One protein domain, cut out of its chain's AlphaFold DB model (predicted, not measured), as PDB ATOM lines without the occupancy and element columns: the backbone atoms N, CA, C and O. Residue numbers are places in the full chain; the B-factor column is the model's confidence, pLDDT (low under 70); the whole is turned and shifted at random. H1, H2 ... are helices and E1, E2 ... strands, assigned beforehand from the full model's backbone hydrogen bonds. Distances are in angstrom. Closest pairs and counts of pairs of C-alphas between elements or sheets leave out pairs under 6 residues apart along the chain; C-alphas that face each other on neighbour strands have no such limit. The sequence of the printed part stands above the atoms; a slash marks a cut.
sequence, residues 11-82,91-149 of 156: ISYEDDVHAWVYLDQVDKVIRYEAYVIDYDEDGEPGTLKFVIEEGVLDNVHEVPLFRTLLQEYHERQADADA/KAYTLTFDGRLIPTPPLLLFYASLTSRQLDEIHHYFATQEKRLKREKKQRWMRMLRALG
ATOM      1  N   ILE A  11     161.139 146.162 239.817       90.81
ATOM      2  CA  ILE A  11     161.242 147.621 239.723       90.81
ATOM      3  C   ILE A  11     161.056 148.212 241.121       90.81
ATOM      4  O   ILE A  11     160.026 147.981 241.766       90.81
ATOM      5  N   SER A  12     162.017 149.006 241.578       92.50
ATOM      6  CA  SER A  12     161.843 149.915 242.706       92.50
ATOM      7  C   SER A  12     161.097 151.161 242.239       92.50
ATOM      8  O   SER A  12     161.588 151.935 241.423       92.50
ATOM      9  N   TYR A  13     159.887 151.389 242.755       93.62
ATOM     10  CA  TYR A  13     159.109 152.564 242.352       93.62
ATOM     11  C   TYR A  13     159.811 153.886 242.701       93.62
ATOM     12  O   TYR A  13     159.729 154.857 241.951       93.62
ATOM     13  N   GLU A  14     160.467 153.953 243.858       92.25
ATOM     14  CA  GLU A  14     161.104 155.197 244.291       92.25
ATOM     15  C   GLU A  14     162.429 155.459 243.583       92.25
ATOM     16  O   GLU A  14     162.750 156.626 243.358       92.25
ATOM     17  N   ASP A  15     163.136 154.417 243.155       90.81
ATOM     18  CA  ASP A  15     164.477 154.569 242.587       90.81
ATOM     19  C   ASP A  15     164.463 154.560 241.054       90.81
ATOM     20  O   ASP A  15     165.182 155.349 240.453       90.81
ATOM     21  N   ASP A  16     163.587 153.763 240.431       92.94
ATOM     22  CA  ASP A  16     163.653 153.495 238.988       92.94
ATOM     23  C   ASP A  16     162.588 154.262 238.189       92.94
ATOM     24  O   ASP A  16     162.697 154.412 236.969       92.94
ATOM     25  N   VAL A  17     161.504 154.700 238.846       94.69
ATOM     26  CA  VAL A  17     160.392 155.399 238.185       94.69
ATOM     27  C   VAL A  17     160.574 156.899 238.316       94.69
ATOM     28  O   VAL A  17     160.556 157.458 239.415       94.69
ATOM     29  N   HIS A  18     160.656 157.578 237.183       94.69
ATOM     30  CA  HIS A  18     160.830 159.019 237.116       94.69
ATOM     31  C   HIS A  18     159.712 159.669 236.315       94.69
ATOM     32  O   HIS A  18     158.994 159.024 235.554       94.69
ATOM     33  N   ALA A  19     159.564 160.971 236.522       96.00
ATOM     34  CA  ALA A  19     158.759 161.830 235.679       96.00
ATOM     35  C   ALA A  19     159.657 162.958 235.187       96.00
ATOM     36  O   ALA A  19     160.459 163.469 235.966       96.00
ATOM     37  N   TRP A  20     159.507 163.341 233.929       95.12
ATOM     38  CA  TRP A  20     160.128 164.526 233.364       95.12
ATOM     39  C   TRP A  20     159.033 165.470 232.898       95.12
ATOM     40  O   TRP A  20     158.115 165.046 232.198       95.12
ATOM     41  N   VAL A  21     159.107 166.730 233.317       96.38
ATOM     42  CA  VAL A  21     158.188 167.790 232.894       96.38
ATOM     43  C   VAL A  21     158.921 168.757 231.976       96.38
ATOM     44  O   VAL A  21     160.016 169.225 232.290       96.38
ATOM     45  N   TYR A  22     158.301 169.094 230.850       92.56
ATOM     46  CA  TYR A  22     158.878 170.014 229.877       92.56
ATOM     47  C   TYR A  22     157.813 170.878 229.206       92.56
ATOM     48  O   TYR A  22     156.625 170.556 229.183       92.56
ATOM     49  N   LEU A  23     158.255 172.003 228.648       89.69
ATOM     50  CA  LEU A  23     157.420 172.870 227.829       89.69
ATOM     51  C   LEU A  23     157.554 172.486 226.353       89.69
ATOM     52  O   LEU A  23     158.623 172.633 225.760       89.69
ATOM     53  N   ASP A  24     156.448 172.059 225.754       86.56
ATOM     54  CA  ASP A  24     156.319 171.918 224.311       86.56
ATOM     55  C   ASP A  24     156.362 173.294 223.629       86.56
ATOM     56  O   ASP A  24     155.487 174.150 223.817       86.56
ATOM     57  N   GLN A  25     157.409 173.509 222.831       75.69
ATOM     58  CA  GLN A  25     157.672 174.786 222.177       75.69
ATOM     59  C   GLN A  25     156.723 175.094 221.013       75.69
ATOM     60  O   GLN A  25     156.610 176.260 220.624       75.69
ATOM     61  N   VAL A  26     156.065 174.073 220.461       75.44
ATOM     62  CA  VAL A  26     155.142 174.212 219.331       75.44
ATOM     63  C   VAL A  26     153.763 174.594 219.852       75.44
ATOM     64  O   VAL A  26     153.222 175.638 219.483       75.44
ATOM     65  N   ASP A  27     153.246 173.791 220.778       78.44
ATOM     66  CA  ASP A  27     151.860 173.893 221.239       78.44
ATOM     67  C   ASP A  27     151.698 174.779 222.485       78.44
ATOM     68  O   ASP A  27     150.577 175.089 222.884       78.44
ATOM     69  N   LYS A  28     152.806 175.236 223.092       81.56
ATOM     70  CA  LYS A  28     152.820 176.076 224.307       81.56
ATOM     71  C   LYS A  28     152.067 175.421 225.471       81.56
ATOM     72  O   LYS A  28     151.351 176.085 226.229       81.56
ATOM     73  N   VAL A  29     152.259 174.114 225.616       87.88
ATOM     74  CA  VAL A  29     151.692 173.295 226.690       87.88
ATOM     75  C   VAL A  29     152.799 172.652 227.502       87.88
ATOM     76  O   VAL A  29     153.840 172.265 226.974       87.88
ATOM     77  N   ILE A  30     152.572 172.526 228.800       91.75
ATOM     78  CA  ILE A  30     153.484 171.823 229.691       91.75
ATOM     79  C   ILE A  30     153.081 170.353 229.675       91.75
ATOM     80  O   ILE A  30     151.944 170.007 230.006       91.75
ATOM     81  N   ARG A  31     154.004 169.490 229.262       95.56
ATOM     82  CA  ARG A  31     153.821 168.041 229.172       95.56
ATOM     83  C   ARG A  31     154.636 167.339 230.242       95.56
ATOM     84  O   ARG A  31     155.559 167.915 230.818       95.56
ATOM     85  N   TYR A  32     154.284 166.089 230.493       96.88
ATOM     86  CA  TYR A  32     155.109 165.195 231.278       96.88
ATOM     87  C   TYR A  32     155.197 163.811 230.653       96.88
ATOM     88  O   TYR A  32     154.252 163.333 230.022       96.88
ATOM     89  N   GLU A  33     156.316 163.158 230.926       96.56
ATOM     90  CA  GLU A  33     156.575 161.765 230.598       96.56
ATOM     91  C   GLU A  33     156.996 161.040 231.867       96.56
ATOM     92  O   GLU A  33     157.940 161.443 232.544       96.56
ATOM     93  N   ALA A  34     156.277 159.980 232.211       96.44
ATOM     94  CA  ALA A  34     156.647 159.065 233.275       96.44
ATOM     95  C   ALA A  34     157.367 157.871 232.662       96.44
ATOM     96  O   ALA A  34     156.824 157.245 231.756       96.44
ATOM     97  N   TYR A  35     158.551 157.527 233.148       95.38
ATOM     98  CA  TYR A  35     159.397 156.497 232.551       95.38
ATOM     99  C   TYR A  35     160.130 155.676 233.608       95.38
ATOM    100  O   TYR A  35     160.209 156.055 234.776       95.38
ATOM    101  N   VAL A  36     160.640 154.529 233.169       94.69
ATOM    102  CA  VAL A  36     161.520 153.651 233.943       94.69
ATOM    103  C   VAL A  36     162.916 153.719 233.345       94.69
ATOM    104  O   VAL A  36     163.052 153.666 232.120       94.69
ATOM    105  N   ILE A  37     163.939 153.826 234.186       91.75
ATOM    106  CA  ILE A  37     165.343 153.707 233.768       91.75
ATOM    107  C   ILE A  37     165.818 152.254 233.866       91.75
ATOM    108  O   ILE A  37     165.274 151.467 234.639       91.75
ATOM    109  N   ASP A  38     166.785 151.879 233.033       87.38
ATOM    110  CA  ASP A  38     167.476 150.593 233.169       87.38
ATOM    111  C   ASP A  38     168.809 150.768 233.894       87.38
ATOM    112  O   ASP A  38     169.280 151.891 234.065       87.38
ATOM    113  N   TYR A  39     169.425 149.653 234.270       84.50
ATOM    114  CA  TYR A  39     170.767 149.620 234.845       84.50
ATOM    115  C   TYR A  39     171.660 148.715 234.001       84.50
ATOM    116  O   TYR A  39     171.184 147.732 233.425       84.50
ATOM    117  N   ASP A  40     172.937 149.065 233.887       83.56
ATOM    118  CA  ASP A  40     173.916 148.208 233.222       83.56
ATOM    119  C   ASP A  40     174.371 147.039 234.120       83.56
ATOM    120  O   ASP A  40     173.840 146.812 235.211       83.56
ATOM    121  N   GLU A  41     175.328 146.241 233.635       83.38
ATOM    122  CA  GLU A  41     175.854 145.084 234.375       83.38
ATOM    123  C   GLU A  41     176.592 145.481 235.666       83.38
ATOM    124  O   GLU A  41     176.679 144.667 236.587       83.38
ATOM    125  N   ASP A  42     177.074 146.724 235.749       83.56
ATOM    126  CA  ASP A  42     177.766 147.282 236.911       83.56
ATOM    127  C   ASP A  42     176.786 147.920 237.921       83.56
ATOM    128  O   ASP A  42     177.179 148.286 239.031       83.56
ATOM    129  N   GLY A  43     175.492 147.983 237.580       78.06
ATOM    130  CA  GLY A  43     174.443 148.565 238.415       78.06
ATOM    131  C   GLY A  43     174.379 150.090 238.340       78.06
ATOM    132  O   GLY A  43     173.744 150.711 239.195       78.06
ATOM    133  N   GLU A  44     175.009 150.699 237.337       83.44
ATOM    134  CA  GLU A  44     174.950 152.139 237.121       83.44
ATOM    135  C   GLU A  44     173.667 152.520 236.365       83.44
ATOM    136  O   GLU A  44     173.214 151.769 235.488       83.44
ATOM    137  N   PRO A  45     173.044 153.673 236.687       80.19
ATOM    138  CA  PRO A  45     171.860 154.150 235.982       80.19
ATOM    139  C   PRO A  45     172.157 154.305 234.489       80.19
ATOM    140  O   PRO A  45     172.975 155.124 234.072       80.19
ATOM    141  N   GLY A  46     171.475 153.504 233.682       77.06
ATOM    142  CA  GLY A  46     171.603 153.494 232.239       77.06
ATOM    143  C   GLY A  46     170.672 154.496 231.564       77.06
ATOM    144  O   GLY A  46     170.421 155.610 232.025       77.06
ATOM    145  N   THR A  47     170.158 154.090 230.406       76.00
ATOM    146  CA  THR A  47     169.238 154.905 229.603       76.00
ATOM    147  C   THR A  47     167.777 154.602 229.936       76.00
ATOM    148  O   THR A  47     167.458 153.683 230.693       76.00
ATOM    149  N   LEU A  48     166.870 155.402 229.370       84.88
ATOM    150  CA  LEU A  48     165.432 155.158 229.429       84.88
ATOM    151  C   LEU A  48     165.119 153.734 228.950       84.88
ATOM    152  O   LEU A  48     165.428 153.372 227.815       84.88
ATOM    153  N   LYS A  49     164.458 152.950 229.803       85.44
ATOM    154  CA  LYS A  49     164.000 151.599 229.477       85.44
ATOM    155  C   LYS A  49     162.698 151.644 228.691       85.44
ATOM    156  O   LYS A  49     162.586 151.035 227.631       85.44
ATOM    157  N   PHE A  50     161.704 152.358 229.221       91.44
ATOM    158  CA  PHE A  50     160.426 152.617 228.553       91.44
ATOM    159  C   PHE A  50     159.635 153.736 229.241       91.44
ATOM    160  O   PHE A  50     159.827 154.023 230.423       91.44
ATOM    161  N   VAL A  51     158.690 154.321 228.499       94.12
ATOM    162  CA  VAL A  51     157.706 155.292 228.996       94.12
ATOM    163  C   VAL A  51     156.453 154.557 229.486       94.12
ATOM    164  O   VAL A  51     155.915 153.685 228.806       94.12
ATOM    165  N   ILE A  52     155.998 154.898 230.689       94.56
ATOM    166  CA  ILE A  52     154.785 154.386 231.336       94.56
ATOM    167  C   ILE A  52     153.564 155.200 230.898       94.56
ATOM    168  O   ILE A  52     152.530 154.632 230.557       94.56
ATOM    169  N   GLU A  53     153.650 156.529 230.971       96.19
ATOM    170  CA  GLU A  53     152.528 157.443 230.728       96.19
ATOM    171  C   GLU A  53     153.053 158.773 230.188       96.19
ATOM    172  O   GLU A  53     153.975 159.348 230.757       96.19
ATOM    173  N   GLU A  54     152.407 159.283 229.145       95.69
ATOM    174  CA  GLU A  54     152.588 160.650 228.654       95.69
ATOM    175  C   GLU A  54     151.326 161.457 228.958       95.69
ATOM    176  O   GLU A  54     150.205 160.930 228.922       95.69
ATOM    177  N   GLY A  55     151.478 162.746 229.251       94.50
ATOM    178  CA  GLY A  55     150.327 163.603 229.494       94.50
ATOM    179  C   GLY A  55     150.603 165.092 229.376       94.50
ATOM    180  O   GLY A  55     151.741 165.545 229.294       94.50
ATOM    181  N   VAL A  56     149.514 165.858 229.379       93.94
ATOM    182  CA  VAL A  56     149.520 167.323 229.423       93.94
ATOM    183  C   VAL A  56     149.142 167.754 230.838       93.94
ATOM    184  O   VAL A  56     148.201 167.201 231.410       93.94
ATOM    185  N   LEU A  57     149.897 168.695 231.406       92.31
ATOM    186  CA  LEU A  57     149.592 169.331 232.685       92.31
ATOM    187  C   LEU A  57     148.666 170.524 232.472       92.31
ATOM    188  O   LEU A  57     147.487 170.445 232.795       92.31
ATOM    189  N   ASP A  58     149.203 171.594 231.892       87.38
ATOM    190  CA  ASP A  58     148.549 172.895 231.791       87.38
ATOM    191  C   ASP A  58     149.024 173.618 230.525       87.38
ATOM    192  O   ASP A  58     150.130 173.376 230.021       87.38
ATOM    193  N   ASN A  59     148.224 174.558 230.024       83.44
ATOM    194  CA  ASN A  59     148.722 175.511 229.040       83.44
ATOM    195  C   ASN A  59     149.664 176.511 229.723       83.44
ATOM    196  O   ASN A  59     149.442 176.933 230.858       83.44
ATOM    197  N   VAL A  60     150.683 176.988 229.007       82.25
ATOM    198  CA  VAL A  60     151.680 177.925 229.564       82.25
ATOM    199  C   VAL A  60     151.047 179.171 230.193       82.25
ATOM    200  O   VAL A  60     151.498 179.639 231.232       82.25
ATOM    201  N   HIS A  61     149.979 179.705 229.599       77.69
ATOM    202  CA  HIS A  61     149.314 180.923 230.079       77.69
ATOM    203  C   HIS A  61     148.458 180.709 231.346       77.69
ATOM    204  O   HIS A  61     148.085 181.674 232.030       77.69
ATOM    205  N   GLU A  62     148.143 179.456 231.671       82.12
ATOM    206  CA  GLU A  62     147.399 179.074 232.875       82.12
ATOM    207  C   GLU A  62     148.321 179.017 234.096       82.12
ATOM    208  O   GLU A  62     147.874 179.283 235.213       82.12
ATOM    209  N   VAL A  63     149.620 178.779 233.889       87.38
ATOM    210  CA  VAL A  63     150.609 178.738 234.967       87.38
ATOM    211  C   VAL A  63     151.053 180.156 235.352       87.38
ATOM    212  O   VAL A  63     151.638 180.858 234.523       87.38
ATOM    213  N   PRO A  64     150.857 180.587 236.618       90.25
ATOM    214  CA  PRO A  64     151.178 181.949 237.047       90.25
ATOM    215  C   PRO A  64     152.628 182.365 236.786       90.25
ATOM    216  O   PRO A  64     152.858 183.478 236.328       90.25
ATOM    217  N   LEU A  65     153.593 181.464 237.016       91.12
ATOM    218  CA  LEU A  65     155.013 181.720 236.746       91.12
ATOM    219  C   LEU A  65     155.235 182.116 235.283       91.12
ATOM    220  O   LEU A  65     155.779 183.176 234.992       91.12
ATOM    221  N   PHE A  66     154.773 181.278 234.357       87.38
ATOM    222  CA  PHE A  66     154.946 181.524 232.931       87.38
ATOM    223  C   PHE A  66     154.174 182.750 232.455       87.38
ATOM    224  O   PHE A  66     154.686 183.489 231.620       87.38
ATOM    225  N   ARG A  67     152.984 183.010 233.006       85.62
ATOM    226  CA  ARG A  67     152.238 184.241 232.727       85.62
ATOM    227  C   ARG A  67     153.060 185.483 233.068       85.62
ATOM    228  O   ARG A  67     153.161 186.373 232.228       85.62
ATOM    229  N   THR A  68     153.661 185.524 234.257       87.12
ATOM    230  CA  THR A  68     154.511 186.643 234.690       87.12
ATOM    231  C   THR A  68     155.729 186.795 233.782       87.12
ATOM    232  O   THR A  68     155.974 187.877 233.261       87.12
ATOM    233  N   LEU A  69     156.452 185.703 233.514       88.69
ATOM    234  CA  LEU A  69     157.653 185.744 232.673       88.69
ATOM    235  C   LEU A  69     157.352 186.174 231.232       88.69
ATOM    236  O   LEU A  69     158.121 186.924 230.632       88.69
ATOM    237  N   LEU A  70     156.235 185.708 230.666       83.56
ATOM    238  CA  LEU A  70     155.790 186.122 229.336       83.56
ATOM    239  C   LEU A  70     155.408 187.601 229.313       83.56
ATOM    240  O   LEU A  70     155.741 188.294 228.356       83.56
ATOM    241  N   GLN A  71     154.754 188.101 230.361       81.75
ATOM    242  CA  GLN A  71     154.433 189.519 230.472       81.75
ATOM    243  C   GLN A  71     155.705 190.382 230.520       81.75
ATOM    244  O   GLN A  71     155.849 191.282 229.696       81.75
ATOM    245  N   GLU A  72     156.664 190.054 231.390       84.44
ATOM    246  CA  GLU A  72     157.956 190.756 231.481       84.44
ATOM    247  C   GLU A  72     158.731 190.716 230.156       84.44
ATOM    248  O   GLU A  72     159.430 191.655 229.770       84.44
ATOM    249  N   TYR A  73     158.639 189.601 229.437       82.19
ATOM    250  CA  TYR A  73     159.219 189.477 228.112       82.19
ATOM    251  C   TYR A  73     158.569 190.430 227.100       82.19
ATOM    252  O   TYR A  73     159.283 191.125 226.375       82.19
ATOM    253  N   HIS A  74     157.237 190.476 227.057       76.88
ATOM    254  CA  HIS A  74     156.499 191.346 226.143       76.88
ATOM    255  C   HIS A  74     156.749 192.829 226.430       76.88
ATOM    256  O   HIS A  74     156.926 193.598 225.489       76.88
ATOM    257  N   GLU A  75     156.830 193.217 227.703       77.12
ATOM    258  CA  GLU A  75     157.160 194.586 228.119       77.12
ATOM    259  C   GLU A  75     158.561 194.993 227.631       77.12
ATOM    260  O   GLU A  75     158.713 196.018 226.968       77.12
ATOM    261  N   ARG A  76     159.573 194.131 227.820       78.75
ATOM    262  CA  ARG A  76     160.943 194.383 227.330       78.75
ATOM    263  C   ARG A  76     161.033 194.492 225.807       78.75
ATOM    264  O   ARG A  76     161.842 195.268 225.302       78.75
ATOM    265  N   GLN A  77     160.241 193.710 225.072       69.88
ATOM    266  CA  GLN A  77     160.189 193.826 223.613       69.88
ATOM    267  C   GLN A  77     159.527 195.126 223.158       69.88
ATOM    268  O   GLN A  77     160.040 195.771 222.248       69.88
ATOM    269  N   ALA A  78     158.436 195.538 223.809       66.56
ATOM    270  CA  ALA A  78     157.747 196.782 223.479       66.56
ATOM    271  C   ALA A  78     158.654 198.011 223.680       66.56
ATOM    272  O   ALA A  78     158.683 198.902 222.829       66.56
ATOM    273  N   ASP A  79     159.445 198.021 224.758       67.12
ATOM    274  CA  ASP A  79     160.425 199.078 225.035       67.12
ATOM    275  C   ASP A  79     161.557 199.120 223.992       67.12
ATOM    276  O   ASP A  79     161.992 200.199 223.584       67.12
ATOM    277  N   ALA A  80     162.022 197.956 223.525       65.50
ATOM    278  CA  ALA A  80     163.055 197.863 222.492       65.50
ATOM    279  C   ALA A  80     162.561 198.372 221.125       65.50
ATOM    280  O   ALA A  80     163.294 199.072 220.422       65.50
ATOM    281  N   ASP A  81     161.306 198.079 220.774       59.56
ATOM    282  CA  ASP A  81     160.687 198.501 219.514       59.56
ATOM    283  C   ASP A  81     160.399 200.015 219.468       59.56
ATOM    284  O   ASP A  81     160.422 200.623 218.394       59.56
ATOM    285  N   ALA A  82     160.197 200.662 220.622       61.03
ATOM    286  CA  ALA A  82     160.035 202.114 220.719       61.03
ATOM    287  C   ALA A  82     161.333 202.907 220.421       61.03
ATOM    288  O   ALA A  82     161.270 204.115 220.183       61.03
ATOM    289  N   LYS A  91     158.164 187.699 211.648       46.03
ATOM    290  CA  LYS A  91     158.413 186.337 212.202       46.03
ATOM    291  C   LYS A  91     157.761 185.838 213.493       46.03
ATOM    292  O   LYS A  91     158.209 184.811 213.998       46.03
ATOM    293  N   ALA A  92     156.691 186.447 213.997       45.59
ATOM    294  CA  ALA A  92     156.078 185.916 215.217       45.59
ATOM    295  C   ALA A  92     154.533 185.786 215.209       45.59
ATOM    296  O   ALA A  92     153.976 185.352 216.189       45.59
ATOM    297  N   TYR A  93     153.770 186.154 214.175       49.47
ATOM    298  CA  TYR A  93     152.321 186.512 214.257       49.47
ATOM    299  C   TYR A  93     151.257 185.425 214.682       49.47
ATOM    300  O   TYR A  93     151.414 184.256 214.372       49.47
ATOM    301  N   THR A  94     150.144 185.820 215.341       49.47
ATOM    302  CA  THR A  94     148.931 185.120 215.868       49.47
ATOM    303  C   THR A  94     147.728 186.061 215.739       49.47
ATOM    304  O   THR A  94     147.862 187.212 216.095       49.47
ATOM    305  N   LEU A  95     146.561 185.665 215.227       41.56
ATOM    306  CA  LEU A  95     145.474 186.627 214.945       41.56
ATOM    307  C   LEU A  95     144.590 186.986 216.167       41.56
ATOM    308  O   LEU A  95     144.190 186.084 216.899       41.56
ATOM    309  N   THR A  96     144.196 188.259 216.338       47.28
ATOM    310  CA  THR A  96     143.085 188.648 217.246       47.28
ATOM    311  C   THR A  96     141.708 188.297 216.650       47.28
ATOM    312  O   THR A  96     141.585 188.065 215.446       47.28
ATOM    313  N   PHE A  97     140.651 188.310 217.478       38.53
ATOM    314  CA  PHE A  97     139.250 188.053 217.084       38.53
ATOM    315  C   PHE A  97     138.733 188.987 215.961       38.53
ATOM    316  O   PHE A  97     137.846 188.632 215.195       38.53
ATOM    317  N   ASP A  98     139.337 190.163 215.835       40.62
ATOM    318  CA  ASP A  98     139.099 191.231 214.861       40.62
ATOM    319  C   ASP A  98     140.051 191.186 213.639       40.62
ATOM    320  O   ASP A  98     140.077 192.113 212.829       40.62
ATOM    321  N   GLY A  99     140.802 190.091 213.452       43.16
ATOM    322  CA  GLY A  99     141.488 189.786 212.188       43.16
ATOM    323  C   GLY A  99     142.933 190.287 212.059       43.16
ATOM    324  O   GLY A  99     143.497 190.236 210.965       43.16
ATOM    325  N   ARG A 100     143.551 190.789 213.136       45.53
ATOM    326  CA  ARG A 100     144.901 191.389 213.108       45.53
ATOM    327  C   ARG A 100     145.989 190.382 213.475       45.53
ATOM    328  O   ARG A 100     145.882 189.747 214.511       45.53
ATOM    329  N   LEU A 101     147.052 190.268 212.673       44.62
ATOM    330  CA  LEU A 101     148.255 189.450 212.931       44.62
ATOM    331  C   LEU A 101     149.063 189.983 214.149       44.62
ATOM    332  O   LEU A 101     149.481 191.135 214.128       44.62
ATOM    333  N   ILE A 102     149.351 189.158 215.167       47.38
ATOM    334  CA  ILE A 102     150.043 189.505 216.444       47.38
ATOM    335  C   ILE A 102     151.274 188.634 216.708       47.38
ATOM    336  O   ILE A 102     151.125 187.454 216.996       47.38
ATOM    337  N   PRO A 103     152.505 189.134 216.734       47.81
ATOM    338  CA  PRO A 103     153.645 188.279 216.987       47.81
ATOM    339  C   PRO A 103     153.686 187.565 218.362       47.81
ATOM    340  O   PRO A 103     154.098 188.202 219.314       47.81
ATOM    341  N   THR A 104     153.317 186.268 218.512       55.94
ATOM    342  CA  THR A 104     153.910 185.446 219.582       55.94
ATOM    343  C   THR A 104     155.315 185.002 219.173       55.94
ATOM    344  O   THR A 104     155.474 184.207 218.243       55.94
ATOM    345  N   PRO A 105     156.355 185.467 219.866       56.97
ATOM    346  CA  PRO A 105     157.705 184.993 219.627       56.97
ATOM    347  C   PRO A 105     157.741 183.465 219.699       56.97
ATOM    348  O   PRO A 105     157.067 182.883 220.559       56.97
ATOM    349  N   PRO A 106     158.527 182.798 218.835       62.09
ATOM    350  CA  PRO A 106     158.835 181.398 219.055       62.09
ATOM    351  C   PRO A 106     159.357 181.257 220.485       62.09
ATOM    352  O   PRO A 106     160.166 182.082 220.917       62.09
ATOM    353  N   LEU A 107     158.912 180.230 221.220       69.31
ATOM    354  CA  LEU A 107     159.346 180.004 222.605       69.31
ATOM    355  C   LEU A 107     160.877 179.985 222.728       69.31
ATOM    356  O   LEU A 107     161.410 180.375 223.757       69.31
ATOM    357  N   LEU A 108     161.587 179.655 221.648       71.31
ATOM    358  CA  LEU A 108     163.030 179.837 221.516       71.31
ATOM    359  C   LEU A 108     163.523 181.254 221.879       71.31
ATOM    360  O   LEU A 108     164.474 181.385 222.642       71.31
ATOM    361  N   LEU A 109     162.893 182.314 221.358       75.62
ATOM    362  CA  LEU A 109     163.264 183.702 221.672       75.62
ATOM    363  C   LEU A 109     162.885 184.084 223.101       75.62
ATOM    364  O   LEU A 109     163.599 184.859 223.734       75.62
ATOM    365  N   PHE A 110     161.777 183.539 223.604       80.31
ATOM    366  CA  PHE A 110     161.404 183.684 225.006       80.31
ATOM    367  C   PHE A 110     162.485 183.068 225.904       80.31
ATOM    368  O   PHE A 110     163.070 183.784 226.708       80.31
ATOM    369  N   TYR A 111     162.853 181.803 225.694       81.94
ATOM    370  CA  TYR A 111     163.902 181.124 226.458       81.94
ATOM    371  C   TYR A 111     165.255 181.834 226.374       81.94
ATOM    372  O   TYR A 111     165.908 182.014 227.397       81.94
ATOM    373  N   ALA A 112     165.654 182.293 225.185       83.56
ATOM    374  CA  ALA A 112     166.913 183.016 224.992       83.56
ATOM    375  C   ALA A 112     166.975 184.358 225.745       83.56
ATOM    376  O   ALA A 112     168.062 184.874 225.989       83.56
ATOM    377  N   SER A 113     165.825 184.931 226.103       84.44
ATOM    378  CA  SER A 113     165.744 186.188 226.854       84.44
ATOM    379  C   SER A 113     165.722 186.011 228.374       84.44
ATOM    380  O   SER A 113     165.785 187.002 229.110       84.44
ATOM    381  N   LEU A 114     165.555 184.774 228.852       89.19
ATOM    382  CA  LEU A 114     165.446 184.506 230.275       89.19
ATOM    383  C   LEU A 114     166.804 184.686 230.944       89.19
ATOM    384  O   LEU A 114     167.839 184.229 230.461       89.19
ATOM    385  N   THR A 115     166.786 185.337 232.099       93.06
ATOM    386  CA  THR A 115     167.955 185.373 232.980       93.06
ATOM    387  C   THR A 115     168.194 183.992 233.592       93.06
ATOM    388  O   THR A 115     167.262 183.197 233.716       93.06
ATOM    389  N   SER A 116     169.417 183.720 234.059       94.69
ATOM    390  CA  SER A 116     169.725 182.470 234.776       94.69
ATOM    391  C   SER A 116     168.775 182.235 235.951       94.69
ATOM    392  O   SER A 116     168.278 181.133 236.120       94.69
ATOM    393  N   ARG A 117     168.418 183.296 236.686       95.56
ATOM    394  CA  ARG A 117     167.440 183.212 237.774       95.56
ATOM    395  C   ARG A 117     166.052 182.778 237.290       95.56
ATOM    396  O   ARG A 117     165.436 181.928 237.917       95.56
ATOM    397  N   GLN A 118     165.548 183.360 236.203       93.88
ATOM    398  CA  GLN A 118     164.235 182.985 235.657       93.88
ATOM    399  C   GLN A 118     164.244 181.539 235.134       93.88
ATOM    400  O   GLN A 118     163.261 180.820 235.297       93.88
ATOM    401  N   LEU A 119     165.361 181.092 234.548       93.62
ATOM    402  CA  LEU A 119     165.554 179.690 234.171       93.62
ATOM    403  C   LEU A 119     165.546 178.768 235.394       93.62
ATOM    404  O   LEU A 119     164.868 177.745 235.369       93.62
ATOM    405  N   ASP A 120     166.225 179.149 236.476       95.69
ATOM    406  CA  ASP A 120     166.221 178.389 237.726       95.69
ATOM    407  C   ASP A 120     164.814 178.303 238.335       95.69
ATOM    408  O   ASP A 120     164.416 177.245 238.820       95.69
ATOM    409  N   GLU A 121     164.023 179.379 238.265       96.31
ATOM    410  CA  GLU A 121     162.623 179.390 238.708       96.31
ATOM    411  C   GLU A 121     161.755 178.424 237.874       96.31
ATOM    412  O   GLU A 121     160.954 177.673 238.439       96.31
ATOM    413  N   ILE A 122     161.954 178.369 236.549       94.31
ATOM    414  CA  ILE A 122     161.286 177.394 235.670       94.31
ATOM    415  C   ILE A 122     161.716 175.961 236.003       94.31
ATOM    416  O   ILE A 122     160.861 175.089 236.164       94.31
ATOM    417  N   HIS A 123     163.019 175.702 236.137       95.00
ATOM    418  CA  HIS A 123     163.527 174.374 236.484       95.00
ATOM    419  C   HIS A 123     163.007 173.915 237.849       95.00
ATOM    420  O   HIS A 123     162.598 172.765 238.008       95.00
ATOM    421  N   HIS A 124     162.950 174.820 238.827       96.81
ATOM    422  CA  HIS A 124     162.383 174.532 240.138       96.81
ATOM    423  C   HIS A 124     160.888 174.202 240.062       96.81
ATOM    424  O   HIS A 124     160.418 173.270 240.726       96.81
ATOM    425  N   TYR A 125     160.134 174.935 239.239       96.44
ATOM    426  CA  TYR A 125     158.732 174.633 238.977       96.44
ATOM    427  C   TYR A 125     158.565 173.233 238.365       96.44
ATOM    428  O   TYR A 125     157.767 172.449 238.885       96.44
ATOM    429  N   PHE A 126     159.346 172.875 237.340       96.50
ATOM    430  CA  PHE A 126     159.300 171.538 236.734       96.50
ATOM    431  C   PHE A 126     159.656 170.439 237.734       96.50
ATOM    432  O   PHE A 126     158.852 169.532 237.932       96.50
ATOM    433  N   ALA A 127     160.754 170.579 238.479       96.94
ATOM    434  CA  ALA A 127     161.147 169.612 239.506       96.94
ATOM    435  C   ALA A 127     160.065 169.431 240.591       96.94
ATOM    436  O   ALA A 127     159.882 168.345 241.149       96.94
ATOM    437  N   THR A 128     159.314 170.492 240.899       97.50
ATOM    438  CA  THR A 128     158.177 170.426 241.826       97.50
ATOM    439  C   THR A 128     157.005 169.653 241.218       97.50
ATOM    440  O   THR A 128     156.413 168.816 241.908       97.50
ATOM    441  N   GLN A 129     156.683 169.879 239.938       97.25
ATOM    442  CA  GLN A 129     155.644 169.117 239.239       97.25
ATOM    443  C   GLN A 129     156.024 167.642 239.069       97.25
ATOM    444  O   GLN A 129     155.171 166.785 239.269       97.25
ATOM    445  N   GLU A 130     157.286 167.319 238.794       97.31
ATOM    446  CA  GLU A 130     157.773 165.935 238.681       97.31
ATOM    447  C   GLU A 130     157.572 165.159 239.987       97.31
ATOM    448  O   GLU A 130     156.967 164.084 240.001       97.31
ATOM    449  N   LYS A 131     157.989 165.743 241.120       96.69
ATOM    450  CA  LYS A 131     157.768 165.159 242.455       96.69
ATOM    451  C   LYS A 131     156.283 164.997 242.761       96.69
ATOM    452  O   LYS A 131     155.861 163.979 243.316       96.69
ATOM    453  N   ARG A 132     155.476 166.001 242.406       97.06
ATOM    454  CA  ARG A 132     154.024 165.968 242.588       97.06
ATOM    455  C   ARG A 132     153.394 164.839 241.772       97.06
ATOM    456  O   ARG A 132     152.651 164.046 242.345       97.06
ATOM    457  N   LEU A 133     153.736 164.729 240.489       97.00
ATOM    458  CA  LEU A 133     153.268 163.685 239.579       97.00
ATOM    459  C   LEU A 133     153.631 162.298 240.093       97.00
ATOM    460  O   LEU A 133     152.744 161.456 240.235       97.00
ATOM    461  N   LYS A 134     154.900 162.083 240.461       95.88
ATOM    462  CA  LYS A 134     155.366 160.806 241.015       95.88
ATOM    463  C   LYS A 134     154.590 160.405 242.268       95.88
ATOM    464  O   LYS A 134     154.269 159.231 242.438       95.88
ATOM    465  N   ARG A 135     154.208 161.354 243.124       96.06
ATOM    466  CA  ARG A 135     153.380 161.068 244.304       96.06
ATOM    467  C   ARG A 135     151.915 160.796 243.949       96.06
ATOM    468  O   ARG A 135     151.346 159.813 244.416       96.06
ATOM    469  N   GLU A 136     151.295 161.657 243.146       96.62
ATOM    470  CA  GLU A 136     149.861 161.589 242.824       96.62
ATOM    471  C   GLU A 136     149.514 160.380 241.948       96.62
ATOM    472  O   GLU A 136     148.478 159.739 242.135       96.62
ATOM    473  N   LYS A 137     150.399 160.028 241.012       96.12
ATOM    474  CA  LYS A 137     150.189 158.940 240.052       96.12
ATOM    475  C   LYS A 137     150.720 157.593 240.533       96.12
ATOM    476  O   LYS A 137     150.481 156.590 239.861       96.12
ATOM    477  N   LYS A 138     151.336 157.526 241.720       95.12
ATOM    478  CA  LYS A 138     151.963 156.319 242.291       95.12
ATOM    479  C   LYS A 138     151.135 155.055 242.136       95.12
ATOM    480  O   LYS A 138     151.553 154.098 241.492       95.12
ATOM    481  N   GLN A 139     149.907 155.069 242.646       95.31
ATOM    482  CA  GLN A 139     149.025 153.898 242.582       95.31
ATOM    483  C   GLN A 139     148.635 153.513 241.149       95.31
ATOM    484  O   GLN A 139     148.345 152.350 240.866       95.31
ATOM    485  N   ARG A 140     148.586 154.473 240.222       96.19
ATOM    486  CA  ARG A 140     148.304 154.200 238.810       96.19
ATOM    487  C   ARG A 140     149.519 153.570 238.137       96.19
ATOM    488  O   ARG A 140     149.377 152.494 237.563       96.19
ATOM    489  N   TRP A 141     150.689 154.188 238.254       96.69
ATOM    490  CA  TRP A 141     151.910 153.710 237.607       96.69
ATOM    491  C   TRP A 141     152.346 152.349 238.144       96.69
ATOM    492  O   TRP A 141     152.598 151.449 237.352       96.69
ATOM    493  N   MET A 142     152.284 152.117 239.461       95.25
ATOM    494  CA  MET A 142     152.551 150.789 240.031       95.25
ATOM    495  C   MET A 142     151.618 149.706 239.468       95.25
ATOM    496  O   MET A 142     152.050 148.581 239.224       95.25
ATOM    497  N   ARG A 143     150.333 150.018 239.242       95.19
ATOM    498  CA  ARG A 143     149.393 149.071 238.613       95.19
ATOM    499  C   ARG A 143     149.748 148.799 237.154       95.19
ATOM    500  O   ARG A 143     149.678 147.647 236.743       95.19
ATOM    501  N   MET A 144     150.138 149.823 236.399       94.56
ATOM    502  CA  MET A 144     150.569 149.672 235.005       94.56
ATOM    503  C   MET A 144     151.824 148.801 234.908       94.56
ATOM    504  O   MET A 144     151.840 147.845 234.143       94.56
ATOM    505  N   LEU A 145     152.825 149.049 235.752       94.44
ATOM    506  CA  LEU A 145     154.054 148.254 235.812       94.44
ATOM    507  C   LEU A 145     153.781 146.783 236.167       94.44
ATOM    508  O   LEU A 145     154.284 145.880 235.503       94.44
ATOM    509  N   ARG A 146     152.901 146.518 237.140       93.94
ATOM    510  CA  ARG A 146     152.469 145.144 237.455       93.94
ATOM    511  C   ARG A 146     151.731 144.481 236.292       93.94
ATOM    512  O   ARG A 146     151.917 143.292 236.054       93.94
ATOM    513  N   ALA A 147     150.912 145.237 235.559       93.56
ATOM    514  CA  ALA A 147     150.217 144.738 234.374       93.56
ATOM    515  C   ALA A 147     151.184 144.417 233.220       93.56
ATOM    516  O   ALA A 147     150.931 143.486 232.460       93.56
ATOM    517  N   LEU A 148     152.312 145.129 233.133       91.19
ATOM    518  CA  LEU A 148     153.416 144.831 232.214       91.19
ATOM    519  C   LEU A 148     154.253 143.610 232.646       91.19
ATOM    520  O   LEU A 148     155.132 143.180 231.904       91.19
ATOM    521  N   GLY A 149     153.968 143.017 233.810       91.25
ATOM    522  CA  GLY A 149     154.602 141.787 234.289       91.25
ATOM    523  C   GLY A 149     155.775 141.991 235.248       91.25
ATOM    524  O   GLY A 149     156.392 140.999 235.644       91.25
TER     525      GLY A 149
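Overview. This is residues 11 to 82 and 91 to 149 of the 156 residues of an uncharacterized protein of Firmicutes bacterium (UniProt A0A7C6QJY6). A long, twisted sheet of three strands, E1, E2 and E3, has the long helix H4 slanting over one face and the shorter H5 following it over the same face. Beyond the end of the sheet where E3 leads into H2, the helices H2 and H3 and the small hairpin E4 and E5 make a loose second part that draws the whole out lengthwise. The printed part has 131 residues with five named helices and five named strands, in the order H1 E1 E2 E3 H2 E4 E5 H3 H4 H5. Both sheets, E1 - E2 - E3 and E4 - E5, are antiparallel, and the class is mixed, helices and strands. The whole is loose, with a radius of gyration of the C-alphas of 19.0 A, and elongated, spanning 60 by 32 by 23 A.

Arrangement. E1, residues 17 to 24, E2, residues 29 to 39, and E3, residues 45 to 59, form a meander, each strand the antiparallel neighbour of the one before. E2 is the inner strand, and E1 and E3 are the edge strands. In the hairpin of E1 and E2, N 20 and O 33 are within hydrogen-bond range at 2.8 A. In the hairpin of E2 and E3, N 34 and O 53 are within range at 2.8 A, and E3 bends by 77 degrees at residue 50. H4, residues 116 to 136, is on this sheet at a height of 8.7 A, over E1 and E2, and its closest C-alphas to E1 are those of Glu 130 and Ala 19, 5.2 A apart. It runs slantwise to the strands, at 44 degrees to E1 on the local plane. H5, residues 138 to 147, is on the same face at a height of 9.7 A over a local plane fitted to just 6 C-alphas. It lies over E2 and only just misses E3, on which 2 of its C-alphas fall; the closest C-alphas of H5 and E3 are those of Trp 141 and Ile 52, 6.9 A apart. H4 and H5 together with the sheet form two layers, helices on one face of a sheet, and these two helices meet only through their link. H1, residues 13 to 16, only grazes the sheet. H2, residues 64 to 81, is not on the sheet, and it is close to H4 but not clearly touching, with the C-alphas of Leu 65 and Ile 122 closest at 7.7 A; they run opposite ways at a shallow tilt of 23 degrees. H3, residues 107 to 113, only just touches H2, with 3 pairs of C-alphas within 8 A, made by residues 70 to 73 of H2 alone; the closest are those of Phe 110 and Tyr 73, 6.9 A apart. Their lines stand at 71 degrees, only just about perpendicular. E4, residues 93 to 95, and E5, residues 101 to 103, form a hairpin with N 94 and O 102 at 2.5 A, and both are apart from the larger sheet. H2, H3, H4 and H5 have every O i to N i+4 pair within hydrogen-bond range, while H1 is too short for such a pair and its one O i to N i+3 pair is not within range.

Along the chain. H1 begins at C-alpha 13, (159.109, 152.564, 242.352). From first to last C-alpha, E1 measures 22.0 A, E2 31.5 A, E3 32.2 A, H2 25.9 A and H4 29.9 A. H4 begins at C-alpha 116, (169.725, 182.470, 234.776), and H5, 14.1 A long, ends at C-alpha 147, (150.217, 144.738, 234.374).

Size, cuts and confidence. The two C-alphas farthest apart, those of Asp 42 and Asp 98, are 62.6 A apart. Residues 83 to 90 are cut out, with 18.0 A between C-alphas 82 and 91. Of the links that are printed whole, each is tight. Mean pLDDT of the printed part is 83.3, and residues 77 to 82 and 91 to 107 are under 70.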